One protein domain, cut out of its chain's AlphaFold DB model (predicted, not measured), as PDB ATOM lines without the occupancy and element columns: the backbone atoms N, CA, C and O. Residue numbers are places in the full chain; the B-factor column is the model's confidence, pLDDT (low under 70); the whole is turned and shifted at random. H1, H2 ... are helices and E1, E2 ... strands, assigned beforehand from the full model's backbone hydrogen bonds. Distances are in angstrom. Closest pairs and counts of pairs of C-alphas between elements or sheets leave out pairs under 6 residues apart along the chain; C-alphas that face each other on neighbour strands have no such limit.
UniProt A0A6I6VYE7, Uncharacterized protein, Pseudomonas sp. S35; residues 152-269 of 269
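This is residues 152 to 269 of the 269 residues of an uncharacterized protein of Pseudomonas sp. S35 (UniProt A0A6I6VYE7). A small closed barrel of five strands, E1, E2, E3, E5 and E4 in turn round the ring, has one short helix, H1, on its outside and a sixth strand, E6, paired onto E4 outside the ring. The two longest strands, E1 and E4, bend sharply and pair with each other, and two long stretches without named elements, residues 152 to 170 and 238 to 255, lie away from the middle. The printed part has 118 residues, with 50 in named elements, under half; the order is E1 E2 E3 H1 E4 E5 E6, the sheet is mixed and the class is mostly strand. The whole is compact, with a radius of gyration of the C-alphas of 13.3 A and spans of 36 by 30 by 27 A.

E1, residues 171 to 181, bends by 84 degrees at residue 176. It forms an antiparallel hairpin with E2, residues 189 to 194, where N 178 and O 193 are 2.9 A apart, within hydrogen-bond range. E2 forms a hairpin with E3, residues 204 to 208, with N 192 and O 204 at 2.8 A; E1, E2 and E3 make a meander, each strand the antiparallel neighbour of the one before. H1, residues 215 to 224, is on the barrel and outside it, over none of its strands, at a height over the sheet of 9.5 A. The closest C-alphas of H1 and E1 are those of Leu 224 and Val 179, 6.1 A apart. In H1 every O i to N i+4 pair is within hydrogen-bond range. E4, residues 228 to 237, bends by 82 degrees at residue 233 and is antiparallel to E1, with N 231 and O 175 at 2.9 A. E5, residues 256 to 258, forms a hairpin with E4, with N 257 and O 236 at 2.9 A, and is parallel to E3, with N 258 and O 205 at 2.8 A. E6, residues 264 to 268, is antiparallel to E4, with N 267 and O 230 at 2.9 A; E5 and E6 lie on one side of E4 and E1 on the other side.

E1 begins at C-alpha 171, (28.701, 62.806, 220.664), and is 23.0 A long. E2 is 15.6 A long, E3 11.7 A and H1 14.7 A. E4 is 22.7 A long, from C-alpha 228 at (7.712, 60.238, 224.255). E5 is 7.0 A long, and E6, 13.0 A, ends at C-alpha 268, (8.635, 62.902, 229.502).

The C-alphas of Ile 152 and Glu 247, the two farthest apart, are 36.8 A apart. The printed part has no cut. The link from E4 to E5 is long, with 18 residues. The mean pLDDT of the printed part is 91.2, with residues 246 to 248 under 70.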
ATOM      1  N   ILE A 152      16.650  60.427 236.002       96.06
ATOM      2  CA  ILE A 152      18.091  60.416 235.759       96.06
ATOM      3  C   ILE A 152      18.546  58.982 235.959       96.06
ATOM      4  O   ILE A 152      18.253  58.375 236.990       96.06
ATOM      5  N   VAL A 153      19.229  58.438 234.959       95.00
ATOM      6  CA  VAL A 153      19.945  57.178 235.105       95.00
ATOM      7  C   VAL A 153      21.425  57.501 235.164       95.00
ATOM      8  O   VAL A 153      21.994  57.999 234.191       95.00
ATOM      9  N   GLU A 154      22.014  57.256 236.332       94.56
ATOM     10  CA  GLU A 154      23.415  57.557 236.598       94.56
ATOM     11  C   GLU A 154      24.343  56.799 235.643       94.56
ATOM     12  O   GLU A 154      24.044  55.690 235.181       94.56
ATOM     13  N   GLY A 155      25.471  57.434 235.331       92.50
ATOM     14  CA  GLY A 155      26.515  56.809 234.534       92.50
ATOM     15  C   GLY A 155      27.263  55.758 235.349       92.50
ATOM     16  O   GLY A 155      27.567  55.979 236.521       92.50
ATOM     17  N   ASP A 156      27.606  54.641 234.718       91.19
ATOM     18  CA  ASP A 156      28.514  53.642 235.275       91.19
ATOM     19  C   ASP A 156      29.843  53.680 234.501       91.19
ATOM     20  O   ASP A 156      29.893  53.239 233.350       91.19
ATOM     21  N   PRO A 157      30.943  54.173 235.104       89.75
ATOM     22  CA  PRO A 157      32.260  54.207 234.465       89.75
ATOM     23  C   PRO A 157      32.765  52.838 233.989       89.75
ATOM     24  O   PRO A 157      33.626  52.779 233.108       89.75
ATOM     25  N   ASN A 158      32.248  51.747 234.563       88.88
ATOM     26  CA  ASN A 158      32.596  50.379 234.197       88.88
ATOM     27  C   ASN A 158      31.660  49.781 233.143       88.88
ATOM     28  O   ASN A 158      31.895  48.646 232.722       88.88
ATOM     29  N   TYR A 159      30.633  50.515 232.701       87.69
ATOM     30  CA  TYR A 159      29.710  50.037 231.681       87.69
ATOM     31  C   TYR A 159      30.452  49.715 230.387       87.69
ATOM     32  O   TYR A 159      31.249  50.514 229.879       87.69
ATOM     33  N   LYS A 160      30.158  48.542 229.829       87.00
ATOM     34  CA  LYS A 160      30.699  48.076 228.555       87.00
ATOM     35  C   LYS A 160      29.612  47.370 227.771       87.00
ATOM     36  O   LYS A 160      28.798  46.658 228.343       87.00
ATOM     37  N   ILE A 161      29.650  47.540 226.455       87.88
ATOM     38  CA  ILE A 161      28.832  46.758 225.533       87.88
ATOM     39  C   ILE A 161      29.735  45.679 224.948       87.88
ATOM     40  O   ILE A 161      30.781  45.986 224.370       87.88
ATOM     41  N   GLU A 162      29.359  44.415 225.124       84.88
ATOM     42  CA  GLU A 162      30.135  43.295 224.598       84.88
ATOM     43  C   GLU A 162      30.309  43.421 223.075       84.88
ATOM     44  O   GLU A 162      29.374  43.745 222.342       84.88
ATOM     45  N   GLY A 163      31.534  43.206 222.589       83.62
ATOM     46  CA  GLY A 163      31.864  43.318 221.165       83.62
ATOM     47  C   GLY A 163      32.012  44.750 220.631       83.62
ATOM     48  O   GLY A 163      32.322  44.916 219.451       83.62
ATOM     49  N   VAL A 164      31.851  45.783 221.468       87.25
ATOM     50  CA  VAL A 164      32.015  47.191 221.078       87.25
ATOM     51  C   VAL A 164      33.326  47.767 221.640       87.25
ATOM     52  O   VAL A 164      33.592  47.629 222.834       87.25
ATOM     53  N   PRO A 165      34.158  48.441 220.822       85.56
ATOM     54  CA  PRO A 165      35.379  49.091 221.297       85.56
ATOM     55  C   PRO A 165      35.126  50.214 222.315       85.56
ATOM     56  O   PRO A 165      34.239  51.046 222.137       85.56
ATOM     57  N   ASP A 166      35.987  50.301 223.331       77.81
ATOM     58  CA  ASP A 166      35.884  51.276 224.431       77.81
ATOM     59  C   ASP A 166      36.256  52.728 224.044       77.81
ATOM     60  O   ASP A 166      36.055  53.641 224.844       77.81
ATOM     61  N   ASN A 167      36.821  52.959 222.852       82.06
ATOM     62  CA  ASN A 167      37.439  54.227 222.435       82.06
ATOM     63  C   ASN A 167      36.773  54.884 221.210       82.06
ATOM     64  O   ASN A 167      37.431  55.592 220.442       82.06
ATOM     65  N   LEU A 168      35.479  54.641 221.003       89.44
ATOM     66  CA  LEU A 168      34.738  55.252 219.901       89.44
ATOM     67  C   LEU A 168      34.492  56.756 220.141       89.44
ATOM     68  O   LEU A 168      34.301  57.171 221.284       89.44
ATOM     69  N   PRO A 169      34.460  57.595 219.085       91.44
ATOM     70  CA  PRO A 169      34.134  59.009 219.226       91.44
ATOM     71  C   PRO A 169      32.719  59.217 219.776       91.44
ATOM     72  O   PRO A 169      31.735  58.809 219.155       91.44
ATOM     73  N   ILE A 170      32.633  59.904 220.912       92.88
ATOM     74  CA  ILE A 170      31.379  60.217 221.598       92.88
ATOM     75  C   ILE A 170      30.801  61.537 221.077       92.88
ATOM     76  O   ILE A 170      31.526  62.500 220.812       92.88
ATOM     77  N   ARG A 171      29.473  61.597 220.960       93.81
ATOM     78  CA  ARG A 171      28.701  62.806 220.664       93.81
ATOM     79  C   ARG A 171      27.737  63.095 221.800       93.81
ATOM     80  O   ARG A 171      26.910  62.253 222.139       93.81
ATOM     81  N   HIS A 172      27.821  64.299 222.350       93.69
ATOM     82  CA  HIS A 172      26.841  64.792 223.311       93.69
ATOM     83  C   HIS A 172      25.692  65.447 222.558       93.69
ATOM     84  O   HIS A 172      25.892  66.443 221.863       93.69
ATOM     85  N   GLU A 173      24.491  64.899 222.703       91.50
ATOM     86  CA  GLU A 173      23.306  65.442 222.053       91.50
ATOM     87  C   GLU A 173      22.075  65.374 222.949       91.50
ATOM     88  O   GLU A 173      22.007  64.663 223.953       91.50
ATOM     89  N   ARG A 174      21.071  66.139 222.522       95.31
ATOM     90  CA  ARG A 174      19.713  66.075 223.037       95.31
ATOM     91  C   ARG A 174      18.816  65.562 221.930       95.31
ATOM     92  O   ARG A 174      18.757  66.138 220.832       95.31
ATOM     93  N   LEU A 175      18.132  64.471 222.214       94.75
ATOM     94  CA  LEU A 175      17.335  63.746 221.241       94.75
ATOM     95  C   LEU A 175      15.884  63.695 221.689       94.75
ATOM     96  O   LEU A 175      15.584  63.666 222.879       94.75
ATOM     97  N   LEU A 176      14.986  63.696 220.708       95.19
ATOM     98  CA  LEU A 176      13.558  63.514 220.917       95.19
ATOM     99  C   LEU A 176      13.151  62.199 220.279       95.19
ATOM    100  O   LEU A 176      13.468  61.947 219.112       95.19
ATOM    101  N   GLY A 177      12.405  61.396 221.020       95.56
ATOM    102  CA  GLY A 177      12.008  60.093 220.530       95.56
ATOM    103  C   GLY A 177      11.049  59.372 221.448       95.56
ATOM    104  O   GLY A 177      10.553  59.936 222.422       95.56
ATOM    105  N   TYR A 178      10.802  58.113 221.119       96.88
ATOM    106  CA  TYR A 178      10.106  57.181 221.989       96.88
ATOM    107  C   TYR A 178      11.088  56.149 222.514       96.88
ATOM    108  O   TYR A 178      11.860  55.588 221.740       96.88
ATOM    109  N   VAL A 179      11.031  55.857 223.810       97.75
ATOM    110  CA  VAL A 179      11.725  54.683 224.349       97.75
ATOM    111  C   VAL A 179      10.909  53.452 223.975       97.75
ATOM    112  O   VAL A 179       9.715  53.370 224.271       97.75
ATOM    113  N   LYS A 180      11.532  52.502 223.290       97.25
ATOM    114  CA  LYS A 180      10.887  51.306 222.749       97.25
ATOM    115  C   LYS A 180      11.668  50.069 223.153       97.25
ATOM    116  O   LYS A 180      12.881  50.117 223.321       97.25
ATOM    117  N   GLN A 181      10.949  48.965 223.302       95.56
ATOM    118  CA  GLN A 181      11.563  47.653 223.442       95.56
ATOM    119  C   GLN A 181      11.841  47.099 222.047       95.56
ATOM    120  O   GLN A 181      10.955  47.130 221.191       95.56
ATOM    121  N   GLY A 182      13.066  46.641 221.818       92.81
ATOM    122  CA  GLY A 182      13.480  46.117 220.527       92.81
ATOM    123  C   GLY A 182      12.962  44.711 220.252       92.81
ATOM    124  O   GLY A 182      12.745  43.907 221.163       92.81
ATOM    125  N   SER A 183      12.767  44.428 218.968       90.06
ATOM    126  CA  SER A 183      12.226  43.173 218.445       90.06
ATOM    127  C   SER A 183      13.064  42.575 217.307       90.06
ATOM    128  O   SER A 183      13.037  41.362 217.110       90.06
ATOM    129  N   GLY A 184      13.828  43.401 216.588       88.25
ATOM    130  CA  GLY A 184      14.734  43.019 215.505       88.25
ATOM    131  C   GLY A 184      16.196  43.290 215.875       88.25
ATOM    132  O   GLY A 184      16.759  42.540 216.673       88.25
ATOM    133  N   PRO A 185      16.844  44.332 215.315       91.06
ATOM    134  CA  PRO A 185      18.243  44.642 215.612       91.06
ATOM    135  C   PRO A 185      18.476  44.936 217.093       91.06
ATOM    136  O   PRO A 185      19.548  44.638 217.605       91.06
ATOM    137  N   TRP A 186      17.462  45.449 217.790       93.62
ATOM    138  CA  TRP A 186      17.526  45.767 219.211       93.62
ATOM    139  C   TRP A 186      16.889  44.677 220.081       93.62
ATOM    140  O   TRP A 186      16.453  44.965 221.190       93.62
ATOM    141  N   LEU A 187      16.776  43.430 219.609       92.00
ATOM    142  CA  LEU A 187      16.190  42.352 220.409       92.00
ATOM    143  C   LEU A 187      16.911  42.212 221.762       92.00
ATOM    144  O   LEU A 187      18.122  42.008 221.820       92.00
ATOM    145  N   GLY A 188      16.147  42.307 222.852       91.06
ATOM    146  CA  GLY A 188      16.677  42.298 224.221       91.06
ATOM    147  C   GLY A 188      17.107  43.671 224.746       91.06
ATOM    148  O   GLY A 188      17.350  43.802 225.937       91.06
ATOM    149  N   TRP A 189      17.116  44.704 223.907       94.50
ATOM    150  CA  TRP A 189      17.478  46.073 224.268       94.50
ATOM    151  C   TRP A 189      16.252  46.981 224.380       94.50
ATOM    152  O   TRP A 189      15.225  46.781 223.722       94.50
ATOM    153  N   LEU A 190      16.389  48.045 225.172       96.50
ATOM    154  CA  LEU A 190      15.629  49.268 224.931       96.50
ATOM    155  C   LEU A 190      16.392  50.150 223.951       96.50
ATOM    156  O   LEU A 190      17.618  50.251 224.015       96.50
ATOM    157  N   TYR A 191      15.660  50.832 223.082       97.31
ATOM    158  CA  TYR A 191      16.217  51.783 222.131       97.31
ATOM    159  C   TYR A 191      15.375  53.058 222.072       97.31
ATOM    160  O   TYR A 191      14.186  53.066 222.404       97.31
ATOM    161  N   LEU A 192      16.002  54.154 221.655       97.50
ATOM    162  CA  LEU A 192      15.330  55.408 221.350       97.50
ATOM    163  C   LEU A 192      14.967  55.427 219.865       97.50
ATOM    164  O   LEU A 192      15.847  55.470 219.006       97.50
ATOM    165  N   GLU A 193      13.674  55.438 219.560       96.50
ATOM    166  CA  GLU A 193      13.172  55.697 218.213       96.50
ATOM    167  C   GLU A 193      13.058  57.206 217.978       96.50
ATOM    168  O   GLU A 193      12.280  57.886 218.651       96.50
ATOM    169  N   SER A 194      13.805  57.738 217.009       90.88
ATOM    170  CA  SER A 194      13.769  59.164 216.668       90.88
ATOM    171  C   SER A 194      12.405  59.597 216.124       90.88
ATOM    172  O   SER A 194      11.784  58.905 215.315       90.88
ATOM    173  N   LEU A 195      11.970  60.811 216.483       87.12
ATOM    174  CA  LEU A 195      10.767  61.409 215.890       87.12
ATOM    175  C   LEU A 195      10.910  61.702 214.388       87.12
ATOM    176  O   LEU A 195       9.895  61.738 213.691       87.12
ATOM    177  N   THR A 196      12.134  61.936 213.895       83.44
ATOM    178  CA  THR A 196      12.392  62.360 212.505       83.44
ATOM    179  C   THR A 196      12.832  61.224 211.592       83.44
ATOM    180  O   THR A 196      12.629  61.313 210.387       83.44
ATOM    181  N   ASN A 197      13.432  60.169 212.144       86.31
ATOM    182  CA  ASN A 197      13.868  58.995 211.392       86.31
ATOM    183  C   ASN A 197      13.333  57.737 212.085       86.31
ATOM    184  O   ASN A 197      14.020  57.133 212.906       86.31
ATOM    185  N   ARG A 198      12.059  57.422 211.818       88.62
ATOM    186  CA  ARG A 198      11.338  56.309 212.455       88.62
ATOM    187  C   ARG A 198      11.841  54.954 211.958       88.62
ATOM    188  O   ARG A 198      12.470  54.862 210.902       88.62
ATOM    189  N   GLY A 199      11.494  53.900 212.688       90.44
ATOM    190  CA  GLY A 199      11.879  52.531 212.377       90.44
ATOM    191  C   GLY A 199      13.000  52.037 213.280       90.44
ATOM    192  O   GLY A 199      13.932  52.765 213.622       90.44
ATOM    193  N   GLU A 200      12.903  50.766 213.653       92.62
ATOM    194  CA  GLU A 200      13.811  50.128 214.599       92.62
ATOM    195  C   GLU A 200      15.272  50.123 214.096       92.62
ATOM    196  O   GLU A 200      16.195  50.357 214.872       92.62
ATOM    197  N   GLN A 201      15.493  49.994 212.784       92.44
ATOM    198  CA  GLN A 201      16.817  50.062 212.152       92.44
ATOM    199  C   GLN A 201      17.544  51.403 212.336       92.44
ATOM    200  O   GLN A 201      18.762  51.462 212.204       92.44
ATOM    201  N   ASN A 202      16.799  52.471 212.629       92.88
ATOM    202  CA  ASN A 202      17.318  53.820 212.843       92.88
ATOM    203  C   ASN A 202      17.437  54.172 214.336       92.88
ATOM    204  O   ASN A 202      17.738  55.316 214.682       92.88
ATOM    205  N   GLY A 203      17.128  53.214 215.214       94.88
ATOM    206  CA  GLY A 203      17.148  53.391 216.656       94.88
ATOM    207  C   GLY A 203      18.547  53.619 217.221       94.88
ATOM    208  O   GLY A 203      19.554  53.288 216.597       94.88
ATOM    209  N   ILE A 204      18.596  54.161 218.436       96.50
ATOM    210  CA  ILE A 204      19.820  54.243 219.239       96.50
ATOM    211  C   ILE A 204      19.634  53.360 220.467       96.50
ATOM    212  O   ILE A 204      18.711  53.598 221.245       96.50
ATOM    213  N   GLY A 205      20.490  52.357 220.650       95.88
ATOM    214  CA  GLY A 205      20.446  51.470 221.812       95.88
ATOM    215  C   GLY A 205      20.640  52.250 223.111       95.88
ATOM    216  O   GLY A 205      21.557  53.059 223.211       95.88
ATOM    217  N   ILE A 206      19.767  52.032 224.092       95.75
ATOM    218  CA  ILE A 206      19.801  52.705 225.399       95.75
ATOM    219  C   ILE A 206      20.440  51.798 226.449       95.75
ATOM    220  O   ILE A 206      21.350  52.219 227.158       95.75
ATOM    221  N   VAL A 207      19.928  50.574 226.579       93.81
ATOM    222  CA  VAL A 207      20.347  49.616 227.608       93.81
ATOM    223  C   VAL A 207      19.977  48.197 227.185       93.81
ATOM    224  O   VAL A 207      18.919  47.991 226.580       93.81
ATOM    225  N   ASP A 208      20.837  47.235 227.509       92.12
ATOM    226  CA  ASP A 208      20.534  45.812 227.376       92.12
ATOM    227  C   ASP A 208      19.682  45.361 228.567       92.12
ATOM    228  O   ASP A 208      20.099  45.438 229.720       92.12
ATOM    229  N   MET A 209      18.459  44.905 228.304       89.50
ATOM    230  CA  MET A 209      17.539  44.452 229.352       89.50
ATOM    231  C   MET A 209      17.798  43.003 229.775       89.50
ATOM    232  O   MET A 209      17.099  42.498 230.654       89.50
ATOM    233  N   ARG A 210      18.743  42.312 229.124       86.56
ATOM    234  CA  ARG A 210      19.162  40.951 229.488       86.56
ATOM    235  C   ARG A 210      20.153  40.950 230.651       86.56
ATOM    236  O   ARG A 210      20.279  39.927 231.320       86.56
ATOM    237  N   ASP A 211      20.810  42.079 230.899       81.69
ATOM    238  CA  ASP A 211      21.734  42.246 232.015       81.69
ATOM    239  C   ASP A 211      20.988  42.399 233.349       81.69
ATOM    240  O   ASP A 211      19.849  42.871 233.416       81.69
ATOM    241  N   ASN A 212      21.653  42.026 234.450       78.44
ATOM    242  CA  ASN A 212      21.147  42.278 235.799       78.44
ATOM    243  C   ASN A 212      21.272  43.771 236.133       78.44
ATOM    244  O   ASN A 212      22.256  44.212 236.726       78.44
ATOM    245  N   LEU A 213      20.258  44.547 235.750       84.31
ATOM    246  CA  LEU A 213      20.172  45.971 236.061       84.31
ATOM    247  C   LEU A 213      19.904  46.197 237.560       84.31
ATOM    248  O   LEU A 213      19.116  45.456 238.158       84.31
ATOM    249  N   PRO A 214      20.480  47.251 238.172       85.31
ATOM    250  CA  PRO A 214      20.113  47.665 239.521       85.31
ATOM    251  C   PRO A 214      18.597  47.881 239.639       85.31
ATOM    252  O   PRO A 214      17.974  48.453 238.744       85.31
ATOM    253  N   GLU A 215      17.990  47.469 240.756       80.94
ATOM    254  CA  GLU A 215      16.526  47.500 240.928       80.94
ATOM    255  C   GLU A 215      15.928  48.903 240.708       80.94
ATOM    256  O   GLU A 215      14.909  49.057 240.024       80.94
ATOM    257  N   GLY A 216      16.606  49.940 241.216       84.56
ATOM    258  CA  GLY A 216      16.215  51.336 241.013       84.56
ATOM    259  C   GLY A 216      16.215  51.742 239.538       84.56
ATOM    260  O   GLY A 216      15.248  52.337 239.063       84.56
ATOM    261  N   GLU A 217      17.240  51.343 238.786       90.62
ATOM    262  CA  GLU A 217      17.350  51.618 237.352       90.62
ATOM    263  C   GLU A 217      16.278  50.868 236.544       90.62
ATOM    264  O   GLU A 217      15.593  51.460 235.705       90.62
ATOM    265  N   ALA A 218      16.056  49.584 236.835       89.81
ATOM    266  CA  ALA A 218      15.035  48.786 236.161       89.81
ATOM    267  C   ALA A 218      13.625  49.394 236.312       89.81
ATOM    268  O   ALA A 218      12.799  49.308 235.395       89.81
ATOM    269  N   SER A 219      13.339  50.027 237.456       91.31
ATOM    270  CA  SER A 219      12.066  50.718 237.700       91.31
ATOM    271  C   SER A 219      11.884  51.965 236.824       91.31
ATOM    272  O   SER A 219      10.774  52.212 236.345       91.31
ATOM    273  N   ILE A 220      12.965  52.708 236.560       95.12
ATOM    274  CA  ILE A 220      12.967  53.881 235.676       95.12
ATOM    275  C   ILE A 220      12.669  53.436 234.245       95.12
ATOM    276  O   ILE A 220      11.765  53.968 233.599       95.12
ATOM    277  N   TRP A 221      13.354  52.395 233.766       94.69
ATOM    278  CA  TRP A 221      13.153  51.886 232.409       94.69
ATOM    279  C   TRP A 221      11.723  51.435 232.145       94.69
ATOM    280  O   TRP A 221      11.139  51.809 231.128       94.69
ATOM    281  N   LYS A 222      11.110  50.722 233.095       92.50
ATOM    282  CA  LYS A 222       9.697  50.325 233.007       92.50
ATOM    283  C   LYS A 222       8.754  51.520 232.843       92.50
ATOM    284  O   LYS A 222       7.782  51.417 232.100       92.50
ATOM    285  N   GLN A 223       9.037  52.646 233.501       95.31
ATOM    286  CA  GLN A 223       8.217  53.860 233.411       95.31
ATOM    287  C   GLN A 223       8.411  54.613 232.087       95.31
ATOM    288  O   GLN A 223       7.479  55.273 231.619       95.31
ATOM    289  N   LEU A 224       9.591  54.487 231.474       96.81
ATOM    290  CA  LEU A 224       9.941  55.145 230.216       96.81
ATOM    291  C   LEU A 224       9.451  54.396 228.972       96.81
ATOM    292  O   LEU A 224       9.240  55.032 227.940       96.81
ATOM    293  N   ILE A 225       9.228  53.079 229.032       96.12
ATOM    294  CA  ILE A 225       8.766  52.293 227.875       96.12
ATOM    295  C   ILE A 225       7.503  52.912 227.249       96.12
ATOM    296  O   ILE A 225       6.512  53.209 227.916       96.12
ATOM    297  N   ASN A 226       7.542  53.079 225.926       95.44
ATOM    298  CA  ASN A 226       6.533  53.722 225.083       95.44
ATOM    299  C   ASN A 226       6.262  55.205 225.378       95.44
ATOM    300  O   ASN A 226       5.357  55.783 224.770       95.44
ATOM    301  N   LYS A 227       7.036  55.853 226.253       96.62
ATOM    302  CA  LYS A 227       6.923  57.292 226.490       96.62
ATOM    303  C   LYS A 227       7.654  58.075 225.415       96.62
ATOM    304  O   LYS A 227       8.749  57.704 224.989       96.62
ATOM    305  N   LYS A 228       7.036  59.184 225.004       95.56
ATOM    306  CA  LYS A 228       7.712  60.238 224.255       95.56
ATOM    307  C   LYS A 228       8.611  60.981 225.231       95.56
ATOM    308  O   LYS A 228       8.142  61.425 226.279       95.56
ATOM    309  N   VAL A 229       9.885  61.100 224.898       96.69
ATOM    310  CA  VAL A 229      10.880  61.709 225.771       96.69
ATOM    311  C   VAL A 229      11.764  62.675 225.009       96.69
ATOM    312  O   VAL A 229      12.009  62.524 223.807       96.69
ATOM    313  N   LYS A 230      12.289  63.640 225.751       97.25
ATOM    314  CA  LYS A 230      13.584  64.238 225.473       97.25
ATOM    315  C   LYS A 230      14.622  63.546 226.339       97.25
ATOM    316  O   LYS A 230      14.405  63.380 227.537       97.25
ATOM    317  N   VAL A 231      15.732  63.160 225.730       97.06
ATOM    318  CA  VAL A 231      16.879  62.578 226.422       97.06
ATOM    319  C   VAL A 231      18.114  63.426 226.169       97.06
ATOM    320  O   VAL A 231      18.352  63.850 225.036       97.06
ATOM    321  N   GLU A 232      18.886  63.675 227.219       97.38
ATOM    322  CA  GLU A 232      20.236  64.231 227.138       97.38
ATOM    323  C   GLU A 232      21.237  63.172 227.546       97.38
ATOM    324  O   GLU A 232      21.073  62.520 228.578       97.38
ATOM    325  N   GLY A 233      22.272  63.019 226.733       95.50
ATOM    326  CA  GLY A 233      23.305  62.039 226.987       95.50
ATOM    327  C   GLY A 233      24.428  62.109 225.970       95.50
ATOM    328  O   GLY A 233      24.511  63.015 225.135       95.50
ATOM    329  N   ALA A 234      25.291  61.113 226.061       94.88
ATOM    330  CA  ALA A 234      26.345  60.835 225.108       94.88
ATOM    331  C   ALA A 234      25.974  59.588 224.306       94.88
ATOM    332  O   ALA A 234      25.425  58.644 224.865       94.88
ATOM    333  N   TYR A 235      26.274  59.560 223.013       95.00
ATOM    334  CA  TYR A 235      26.158  58.348 222.205       95.00
ATOM    335  C   TYR A 235      27.332  58.229 221.233       95.00
ATOM    336  O   TYR A 235      27.980  59.219 220.889       95.00
ATOM    337  N   PHE A 236      27.609  57.014 220.777       95.12
ATOM    338  CA  PHE A 236      28.617  56.723 219.759       95.12
ATOM    339  C   PHE A 236      28.024  55.822 218.675       95.12
ATOM    340  O   PHE A 236      26.962  55.227 218.852       95.12
ATOM    341  N   THR A 237      28.725  55.717 217.547       95.38
ATOM    342  CA  THR A 237      28.323  54.892 216.402       95.38
ATOM    343  C   THR A 237      29.403  53.860 216.102       95.38
ATOM    344  O   THR A 237      30.570  54.219 215.924       95.38
ATOM    345  N   VAL A 238      29.015  52.588 216.005       94.75
ATOM    346  CA  VAL A 238      29.915  51.479 215.666       94.75
ATOM    347  C   VAL A 238      29.917  51.294 214.152       94.75
ATOM    348  O   VAL A 238      28.954  50.786 213.596       94.75
ATOM    349  N   ARG A 239      30.976  51.730 213.464       93.44
ATOM    350  CA  ARG A 239      31.032  51.723 211.990       93.44
ATOM    351  C   ARG A 239      31.444  50.375 211.403       93.44
ATOM    352  O   ARG A 239      32.288  49.688 211.970       93.44
ATOM    353  N   GLY A 240      30.930  50.064 210.215       90.00
ATOM    354  CA  GLY A 240      31.222  48.843 209.464       90.00
ATOM    355  C   GLY A 240      30.524  47.602 210.020       90.00
ATOM    356  O   GLY A 240      30.896  46.488 209.659       90.00
ATOM    357  N   VAL A 241      29.540  47.782 210.904       90.00
ATOM    358  CA  VAL A 241      28.831  46.696 211.588       90.00
ATOM    359  C   VAL A 241      27.362  46.717 211.191       90.00
ATOM    360  O   VAL A 241      26.764  47.770 210.991       90.00
ATOM    361  N   SER A 242      26.775  45.531 211.067       89.94
ATOM    362  CA  SER A 242      25.336  45.348 210.907       89.94
ATOM    363  C   SER A 242      24.811  44.500 212.055       89.94
ATOM    364  O   SER A 242      25.421  43.496 212.414       89.94
ATOM    365  N   MET A 243      23.689  44.916 212.631       88.94
ATOM    366  CA  MET A 243      23.041  44.251 213.753       88.94
ATOM    367  C   MET A 243      21.599  43.900 213.385       88.94
ATOM    368  O   MET A 243      20.927  44.660 212.690       88.94
ATOM    369  N   GLY A 244      21.134  42.742 213.846       83.62
ATOM    370  CA  GLY A 244      19.831  42.174 213.503       83.62
ATOM    371  C   GLY A 244      19.945  40.769 212.934       83.62
ATOM    372  O   GLY A 244      21.031  40.283 212.624       83.62
ATOM    373  N   VAL A 245      18.805  40.092 212.837       78.44
ATOM    374  CA  VAL A 245      18.755  38.734 212.295       78.44
ATOM    375  C   VAL A 245      18.940  38.826 210.774       78.44
ATOM    376  O   VAL A 245      18.178  39.571 210.150       78.44
ATOM    377  N   PRO A 246      19.890  38.091 210.160       66.81
ATOM    378  CA  PRO A 246      20.166  38.165 208.717       66.81
ATOM    379  C   PRO A 246      18.948  37.882 207.827       66.81
ATOM    380  O   PRO A 246      18.849  38.388 206.715       66.81
ATOM    381  N   GLU A 247      18.011  37.081 208.331       68.56
ATOM    382  CA  GLU A 247      16.766  36.709 207.653       68.56
ATOM    383  C   GLU A 247      15.643  37.747 207.850       68.56
ATOM    384  O   GLU A 247      14.597  37.676 207.199       68.56
ATOM    385  N   SER A 248      15.837  38.730 208.737       69.44
ATOM    386  CA  SER A 248      14.875  39.807 208.963       69.44
ATOM    387  C   SER A 248      15.072  40.948 207.965       69.44
ATOM    388  O   SER A 248      16.185  41.283 207.568       69.44
ATOM    389  N   LYS A 249      13.974  41.613 207.589       74.94
ATOM    390  CA  LYS A 249      14.014  42.809 206.727       74.94
ATOM    391  C   LYS A 249      14.500  44.074 207.454       74.94
ATOM    392  O   LYS A 249      14.575  45.127 206.827       74.94
ATOM    393  N   VAL A 250      14.768  43.999 208.760       84.75
ATOM    394  CA  VAL A 250      15.092  45.150 209.613       84.75
ATOM    395  C   VAL A 250      16.477  44.934 210.209       84.75
ATOM    396  O   VAL A 250      16.639  44.229 211.199       84.75
ATOM    397  N   ILE A 251      17.477  45.542 209.579       88.62
ATOM    398  CA  ILE A 251      18.884  45.463 209.981       88.62
ATOM    399  C   ILE A 251      19.356  46.882 210.283       88.62
ATOM    400  O   ILE A 251      19.133  47.787 209.479       88.62
ATOM    401  N   ALA A 252      19.995  47.074 211.435       91.31
ATOM    402  CA  ALA A 252      20.656  48.326 211.776       91.31
ATOM    403  C   ALA A 252      22.089  48.297 211.234       91.31
ATOM    404  O   ALA A 252      22.898  47.478 211.668       91.31
ATOM    405  N   THR A 253      22.396  49.186 210.294       91.88
ATOM    406  CA  THR A 253      23.758  49.396 209.785       91.88
ATOM    407  C   THR A 253      24.388  50.559 210.525       91.88
ATOM    408  O   THR A 253      23.740  51.584 210.722       91.88
ATOM    409  N   ASP A 254      25.649  50.401 210.913       93.75
ATOM    410  CA  ASP A 254      26.375  51.345 211.754       93.75
ATOM    411  C   ASP A 254      25.571  51.716 213.018       93.75
ATOM    412  O   ASP A 254      25.187  52.878 213.203       93.75
ATOM    413  N   PRO A 255      25.237  50.732 213.878       94.81
ATOM    414  CA  PRO A 255      24.354  50.965 215.011       94.81
ATOM    415  C   PRO A 255      24.949  51.987 215.982       94.81
ATOM    416  O   PRO A 255      26.163  52.043 216.216       94.81
ATOM    417  N   SER A 256      24.069  52.801 216.562       95.44
ATOM    418  CA  SER A 256      24.434  53.796 217.568       95.44
ATOM    419  C   SER A 256      23.939  53.384 218.946       95.44
ATOM    420  O   SER A 256      22.838  52.859 219.077       95.44
ATOM    421  N   PHE A 257      24.735  53.658 219.974       95.88
ATOM    422  CA  PHE A 257      24.425  53.317 221.359       95.88
ATOM    423  C   PHE A 257      24.675  54.523 222.249       95.88
ATOM    424  O   PHE A 257      25.663  55.237 222.060       95.88
ATOM    425  N   PHE A 258      23.802  54.737 223.227       95.56
ATOM    426  CA  PHE A 258      24.087  55.650 224.317       95.56
ATOM    427  C   PHE A 258      25.281  55.135 225.122       95.56
ATOM    428  O   PHE A 258      25.346  53.965 225.501       95.56
ATOM    429  N   ASP A 259      26.222  56.030 225.390       93.94
ATOM    430  CA  ASP A 259      27.335  55.769 226.283       93.94
ATOM    431  C   ASP A 259      26.863  55.906 227.729       93.94
ATOM    432  O   ASP A 259      26.775  57.005 228.280       93.94
ATOM    433  N   ARG A 260      26.557  54.765 228.346       92.62
ATOM    434  CA  ARG A 260      26.116  54.677 229.741       92.62
ATOM    435  C   ARG A 260      27.239  54.903 230.755       92.62
ATOM    436  O   ARG A 260      26.959  54.868 231.950       92.62
ATOM    437  N   LYS A 261      28.471  55.205 230.321       92.31
ATOM    438  CA  LYS A 261      29.504  55.783 231.200       92.31
ATOM    439  C   LYS A 261      29.161  57.213 231.617       92.31
ATOM    440  O   LYS A 261      29.658  57.700 232.629       92.31
ATOM    441  N   VAL A 262      28.294  57.881 230.855       93.25
ATOM    442  CA  VAL A 262      27.739  59.200 231.161       93.25
ATOM    443  C   VAL A 262      26.273  59.041 231.556       93.25
ATOM    444  O   VAL A 262      25.566  58.176 231.039       93.25
ATOM    445  N   ALA A 263      25.807  59.885 232.477       95.06
ATOM    446  CA  ALA A 263      24.411  59.885 232.887       95.06
ATOM    447  C   ALA A 263      23.468  60.174 231.705       95.06
ATOM    448  O   ALA A 263      23.768  60.994 230.829       95.06
ATOM    449  N   LEU A 264      22.304  59.524 231.723       96.94
ATOM    450  CA  LEU A 264      21.195  59.808 230.819       96.94
ATOM    451  C   LEU A 264      20.086  60.526 231.579       96.94
ATOM    452  O   LEU A 264      19.528  60.000 232.545       96.94
ATOM    453  N   THR A 265      19.731  61.713 231.103       97.56
ATOM    454  CA  THR A 265      18.697  62.554 231.711       97.56
ATOM    455  C   THR A 265      17.463  62.559 230.825       97.56
ATOM    456  O   THR A 265      17.556  62.894 229.645       97.56
ATOM    457  N   PHE A 266      16.298  62.230 231.385       97.62
ATOM    458  CA  PHE A 266      15.041  62.117 230.650       97.62
ATOM    459  C   PHE A 266      13.996  63.127 231.127       97.62
ATOM    460  O   PHE A 266      13.775  63.322 232.325       97.62
ATOM    461  N   LYS A 267      13.284  63.707 230.159       97.31
ATOM    462  CA  LYS A 267      12.037  64.452 230.342       97.31
ATOM    463  C   LYS A 267      10.942  63.785 229.522       97.31
ATOM    464  O   LYS A 267      11.105  63.610 228.318       97.31
ATOM    465  N   THR A 268       9.833  63.437 230.153       95.88
ATOM    466  CA  THR A 268       8.635  62.902 229.502       95.88
ATOM    467  C   THR A 268       7.813  64.044 228.905       95.88
ATOM    468  O   THR A 268       7.683  65.103 229.520       95.88
ATOM    469  N   LEU A 269       7.267  63.833 227.703       93.12
ATOM    470  CA  LEU A 269       6.544  64.837 226.905       93.12
ATOM    471  C   LEU A 269       5.062  64.469 226.709       93.12
ATOM    472  O   LEU A 269       4.786  63.281 226.426       93.12
TER     473      LEU A 269